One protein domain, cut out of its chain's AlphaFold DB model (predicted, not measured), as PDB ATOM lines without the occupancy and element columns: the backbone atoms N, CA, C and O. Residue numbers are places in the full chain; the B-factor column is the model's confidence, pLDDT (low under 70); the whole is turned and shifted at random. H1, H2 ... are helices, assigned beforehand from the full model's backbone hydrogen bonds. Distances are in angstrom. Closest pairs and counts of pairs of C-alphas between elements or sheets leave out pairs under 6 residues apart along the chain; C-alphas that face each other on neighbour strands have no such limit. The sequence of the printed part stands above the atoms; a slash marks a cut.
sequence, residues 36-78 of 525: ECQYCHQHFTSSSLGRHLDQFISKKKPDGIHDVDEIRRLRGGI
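What this domain is: This is residues 36 to 78 of the 525 residues of an uncharacterized protein of Cladophialophora carrionii (UniProt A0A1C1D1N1). Two helices form a V, the start of H2 near the far end of H1 and a loop of the chain, residues 59 to 67, joining them at the closed end. Ahead of H1, residues 36 to 45 make a curled loop with no named element. The printed part has 43 residues with two named helices, H1 then H2, and no named strand; its class is all helix. The whole is compact, with a radius of gyration of the C-alphas of 9.7 A, and the C-alphas span 25 by 23 by 14 A.

Where its parts are: Begin at C-alpha 36, at (191.885, 201.145, 230.589), and read on to Ser 46. Find C-alpha 46 at (189.127, 204.538, 238.306); from there H1, residues 46 to 58, runs 19.4 A from first to last C-alpha. Further on, H2 takes in residues 68 to 76 and measures 11.4 A; look for its last C-alpha, that of Gly 76, at (175.588, 194.313, 238.618).

How they stand to each other: Look at Ile 57 and Val 68, whose C-alphas, 6.2 A apart, are the closest of H1 and H2. The two helices touch, H1 with residues 53 to 57 alone. Their lines stand at a steep tilt of 55 degrees, and they run opposite ways. In H2 every O i to N i+4 pair is within hydrogen-bond range; in H1, 6 of 9 are.

The domain as a whole: The C-alphas farthest apart are those of Thr 45 and Lys 60, at 25.0 A. The printed part has no cut, and the link from H1 to H2, 9 residues, is short. In the B-factor column you will find a mean pLDDT of 75.7 for the printed part, with residues 58 to 63 and 76 to 78 under 70.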
ATOM      1  N   GLU A  36     192.475 200.995 231.915       82.34
ATOM      2  CA  GLU A  36     191.885 201.145 230.589       82.34
ATOM      3  C   GLU A  36     190.531 200.427 230.514       82.34
ATOM      4  O   GLU A  36     190.269 199.451 231.227       82.34
ATOM      5  N   CYS A  37     189.642 200.925 229.660       78.77
ATOM      6  CA  CYS A  37     188.437 200.189 229.304       78.77
ATOM      7  C   CYS A  37     188.810 198.958 228.468       78.77
ATOM      8  O   CYS A  37     189.436 199.107 227.428       78.77
ATOM      9  N   GLN A  38     188.354 197.765 228.865       80.63
ATOM     10  CA  GLN A  38     188.610 196.506 228.140       80.63
ATOM     11  C   GLN A  38     188.060 196.474 226.702       80.63
ATOM     12  O   GLN A  38     188.379 195.563 225.951       80.63
ATOM     13  N   TYR A  39     187.220 197.444 226.339       80.80
ATOM     14  CA  TYR A  39     186.537 197.504 225.052       80.80
ATOM     15  C   TYR A  39     187.139 198.577 224.138       80.80
ATOM     16  O   TYR A  39     187.509 198.293 223.006       80.80
ATOM     17  N   CYS A  40     187.266 199.821 224.618       82.97
ATOM     18  CA  CYS A  40     187.795 200.929 223.812       82.97
ATOM     19  C   CYS A  40     189.260 201.287 224.098       82.97
ATOM     20  O   CYS A  40     189.768 202.224 223.484       82.97
ATOM     21  N   HIS A  41     189.914 200.606 225.046       79.63
ATOM     22  CA  HIS A  41     191.303 200.836 225.473       79.63
ATOM     23  C   HIS A  41     191.625 202.296 225.845       79.63
ATOM     24  O   HIS A  41     192.779 202.712 225.886       79.63
ATOM     25  N   GLN A  42     190.603 203.106 226.148       82.00
ATOM     26  CA  GLN A  42     190.804 204.462 226.643       82.00
ATOM     27  C   GLN A  42     191.216 204.416 228.112       82.00
ATOM     28  O   GLN A  42     190.583 203.738 228.928       82.00
ATOM     29  N   HIS A  43     192.273 205.155 228.443       81.68
ATOM     30  CA  HIS A  43     192.748 205.305 229.810       81.68
ATOM     31  C   HIS A  43     191.778 206.169 230.612       81.68
ATOM     32  O   HIS A  43     191.478 207.308 230.251       81.68
ATOM     33  N   PHE A  44     191.314 205.624 231.732       79.72
ATOM     34  CA  PHE A  44     190.445 206.319 232.660       79.72
ATOM     35  C   PHE A  44     191.054 206.308 234.060       79.72
ATOM     36  O   PHE A  44     191.629 205.316 234.517       79.72
ATOM     37  N   THR A  45     190.815 207.382 234.808       80.55
ATOM     38  CA  THR A  45     190.886 207.305 236.269       80.55
ATOM     39  C   THR A  45     189.823 206.313 236.748       80.55
ATOM     40  O   THR A  45     188.739 206.223 236.172       80.55
ATOM     41  N   SER A  46     190.076 205.560 237.819       77.29
ATOM     42  CA  SER A  46     189.127 204.538 238.306       77.29
ATOM     43  C   SER A  46     187.689 205.055 238.511       77.29
ATOM     44  O   SER A  46     186.734 204.300 238.326       77.29
ATOM     45  N   SER A  47     187.519 206.346 238.828       77.00
ATOM     46  CA  SER A  47     186.212 207.007 238.939       77.00
ATOM     47  C   SER A  47     185.556 207.316 237.586       77.00
ATOM     48  O   SER A  47     184.332 207.213 237.463       77.00
ATOM     49  N   SER A  48     186.340 207.664 236.561       81.82
ATOM     50  CA  SER A  48     185.836 207.942 235.211       81.82
ATOM     51  C   SER A  48     185.541 206.667 234.421       81.82
ATOM     52  O   SER A  48     184.538 206.646 233.709       81.82
ATOM     53  N   LEU A  49     186.285 205.573 234.649       82.77
ATOM     54  CA  LEU A  49     186.007 204.265 234.033       82.77
ATOM     55  C   LEU A  49     184.598 203.792 234.386       82.77
ATOM     56  O   LEU A  49     183.865 203.277 233.546       82.77
ATOM     57  N   GLY A  50     184.195 204.024 235.637       82.26
ATOM     58  CA  GLY A  50     182.827 203.805 236.057       82.26
ATOM     59  C   GLY A  50     181.852 204.569 235.155       82.26
ATOM     60  O   GLY A  50     181.051 203.958 234.443       82.26
ATOM     61  N   ARG A  51     181.915 205.899 235.145       81.15
ATOM     62  CA  ARG A  51     180.965 206.712 234.368       81.15
ATOM     63  C   ARG A  51     180.949 206.360 232.876       81.15
ATOM     64  O   ARG A  51     179.873 206.402 232.294       81.15
ATOM     65  N   HIS A  52     182.087 205.979 232.297       83.86
ATOM     66  CA  HIS A  52     182.185 205.463 230.926       83.86
ATOM     67  C   HIS A  52     181.331 204.202 230.726       83.86
ATOM     68  O   HIS A  52     180.451 204.181 229.874       83.86
ATOM     69  N   LEU A  53     181.490 203.190 231.585       82.99
ATOM     70  CA  LEU A  53     180.704 201.951 231.517       82.99
ATOM     71  C   LEU A  53     179.196 202.162 231.790       82.99
ATOM     72  O   LEU A  53     178.365 201.508 231.164       82.99
ATOM     73  N   ASP A  54     178.817 203.096 232.675       82.15
ATOM     74  CA  ASP A  54     177.399 203.405 232.966       82.15
ATOM     75  C   ASP A  54     176.658 204.010 231.753       82.15
ATOM     76  O   ASP A  54     175.434 203.865 231.631       82.15
ATOM     77  N   GLN A  55     177.376 204.669 230.831       81.22
ATOM     78  CA  GLN A  55     176.777 205.216 229.608       81.22
ATOM     79  C   GLN A  55     176.249 204.110 228.683       81.22
ATOM     80  O   GLN A  55     175.197 204.295 228.068       81.22
ATOM     81  N   PHE A  56     176.900 202.943 228.660       76.09
ATOM     82  CA  PHE A  56     176.497 201.802 227.830       76.09
ATOM     83  C   PHE A  56     175.421 200.918 228.477       76.09
ATOM     84  O   PHE A  56     174.695 200.228 227.771       76.09
ATOM     85  N   ILE A  57     175.233 200.984 229.803       75.39
ATOM     86  CA  ILE A  57     174.126 200.281 230.487       75.39
ATOM     87  C   ILE A  57     172.784 200.999 230.259       75.39
ATOM     88  O   ILE A  57     171.734 200.356 230.192       75.39
ATOM     89  N   SER A  58     172.806 202.334 230.169       68.37
ATOM     90  CA  SER A  58     171.597 203.174 230.143       68.37
ATOM     91  C   SER A  58     171.080 203.516 228.739       68.37
ATOM     92  O   SER A  58     169.890 203.802 228.594       68.37
ATOM     93  N   LYS A  59     171.915 203.454 227.691       65.09
ATOM     94  CA  LYS A  59     171.513 203.751 226.304       65.09
ATOM     95  C   LYS A  59     171.472 202.477 225.455       65.09
ATOM     96  O   LYS A  59     172.488 201.838 225.229       65.09
ATOM     97  N   LYS A  60     170.284 202.134 224.939       51.62
ATOM     98  CA  LYS A  60     169.985 200.958 224.090       51.62
ATOM     99  C   LYS A  60     170.588 201.020 222.666       51.62
ATOM    100  O   LYS A  60     169.886 200.748 221.695       51.62
ATOM    101  N   LYS A  61     171.863 201.377 222.506       56.65
ATOM    102  CA  LYS A  61     172.581 201.182 221.236       56.65
ATOM    103  C   LYS A  61     173.906 200.466 221.512       56.65
ATOM    104  O   LYS A  61     174.735 201.037 222.214       56.65
ATOM    105  N   PRO A  62     174.086 199.222 221.032       60.39
ATOM    106  CA  PRO A  62     175.357 198.528 221.160       60.39
ATOM    107  C   PRO A  62     176.369 199.216 220.243       60.39
ATOM    108  O   PRO A  62     176.192 199.241 219.028       60.39
ATOM    109  N   ASP A  63     177.432 199.768 220.821       64.14
ATOM    110  CA  ASP A  63     178.489 200.479 220.085       64.14
ATOM    111  C   ASP A  63     179.423 199.532 219.301       64.14
ATOM    112  O   ASP A  63     180.507 199.929 218.888       64.14
ATOM    113  N   GLY A  64     179.048 198.257 219.120       70.17
ATOM    114  CA  GLY A  64     179.834 197.206 218.453       70.17
ATOM    115  C   GLY A  64     181.140 196.818 219.163       70.17
ATOM    116  O   GLY A  64     181.660 195.733 218.943       70.17
ATOM    117  N   ILE A  65     181.643 197.691 220.032       74.54
ATOM    118  CA  ILE A  65     182.913 197.576 220.744       74.54
ATOM    119  C   ILE A  65     182.667 197.207 222.214       74.54
ATOM    120  O   ILE A  65     183.415 196.417 222.775       74.54
ATOM    121  N   HIS A  66     181.605 197.736 222.837       74.90
ATOM    122  CA  HIS A  66     181.276 197.508 224.248       74.90
ATOM    123  C   HIS A  66     180.226 196.404 224.409       74.90
ATOM    124  O   HIS A  66     179.079 196.581 223.990       74.90
ATOM    125  N   ASP A  67     180.591 195.299 225.062       78.52
ATOM    126  CA  ASP A  67     179.641 194.238 225.408       78.52
ATOM    127  C   ASP A  67     178.788 194.658 226.617       78.52
ATOM    128  O   ASP A  67     179.218 194.638 227.774       78.52
ATOM    129  N   VAL A  68     177.556 195.083 226.334       78.76
ATOM    130  CA  VAL A  68     176.609 195.600 227.331       78.76
ATOM    131  C   VAL A  68     176.259 194.542 228.383       78.76
ATOM    132  O   VAL A  68     176.027 194.904 229.541       78.76
ATOM    133  N   ASP A  69     176.247 193.257 228.023       77.67
ATOM    134  CA  ASP A  69     175.852 192.180 228.931       77.67
ATOM    135  C   ASP A  69     176.963 191.860 229.929       77.67
ATOM    136  O   ASP A  69     176.704 191.691 231.126       77.67
ATOM    137  N   GLU A  70     178.217 191.868 229.485       79.84
ATOM    138  CA  GLU A  70     179.364 191.716 230.375       79.84
ATOM    139  C   GLU A  70     179.570 192.943 231.272       79.84
ATOM    140  O   GLU A  70     179.779 192.799 232.480       79.84
ATOM    141  N   ILE A  71     179.376 194.156 230.743       75.08
ATOM    142  CA  ILE A  71     179.404 195.387 231.545       75.08
ATOM    143  C   ILE A  71     178.289 195.378 232.602       75.08
ATOM    144  O   ILE A  71     178.534 195.724 233.764       75.08
ATOM    145  N   ARG A  72     177.071 194.950 232.240       80.40
ATOM    146  CA  ARG A  72     175.948 194.795 233.178       80.40
ATOM    147  C   ARG A  72     176.251 193.739 234.238       80.40
ATOM    148  O   ARG A  72     175.873 193.945 235.388       80.40
ATOM    149  N   ARG A  73     176.960 192.659 233.898       79.82
ATOM    150  CA  ARG A  73     177.402 191.625 234.851       79.82
ATOM    151  C   ARG A  73     178.432 192.175 235.840       79.82
ATOM    152  O   ARG A  73     178.248 192.057 237.051       79.82
ATOM    153  N   LEU A  74     179.469 192.848 235.338       71.59
ATOM    154  CA  LEU A  74     180.546 193.427 236.147       71.59
ATOM    155  C   LEU A  74     180.043 194.556 237.060       71.59
ATOM    156  O   LEU A  74     180.439 194.642 238.222       71.59
ATOM    157  N   ARG A  75     179.139 195.413 236.567       74.84
ATOM    158  CA  ARG A  75     178.519 196.480 237.370       74.84
ATOM    159  C   ARG A  75     177.369 195.990 238.242       74.84
ATOM    160  O   ARG A  75     177.165 196.565 239.305       74.84
ATOM    161  N   GLY A  76     176.661 194.937 237.841       69.10
ATOM    162  CA  GLY A  76     175.588 194.313 238.618       69.10
ATOM    163  C   GLY A  76     176.077 193.739 239.949       69.10
ATOM    164  O   GLY A  76     175.350 193.794 240.937       69.10
ATOM    165  N   GLY A  77     177.336 193.283 240.008       67.88
ATOM    166  CA  GLY A  77     177.995 192.884 241.257       67.88
ATOM    167  C   GLY A  77     178.463 194.056 242.134       67.88
ATOM    168  O   GLY A  77     178.605 193.906 243.347       67.88
ATOM    169  N   ILE A  78     178.660 195.246 241.558       64.62
ATOM    170  CA  ILE A  78     179.069 196.461 242.279       64.62
ATOM    171  C   ILE A  78     177.800 197.217 242.677       64.62
ATOM    172  O   ILE A  78     177.365 198.178 242.041       64.62
TER     173      ILE A  78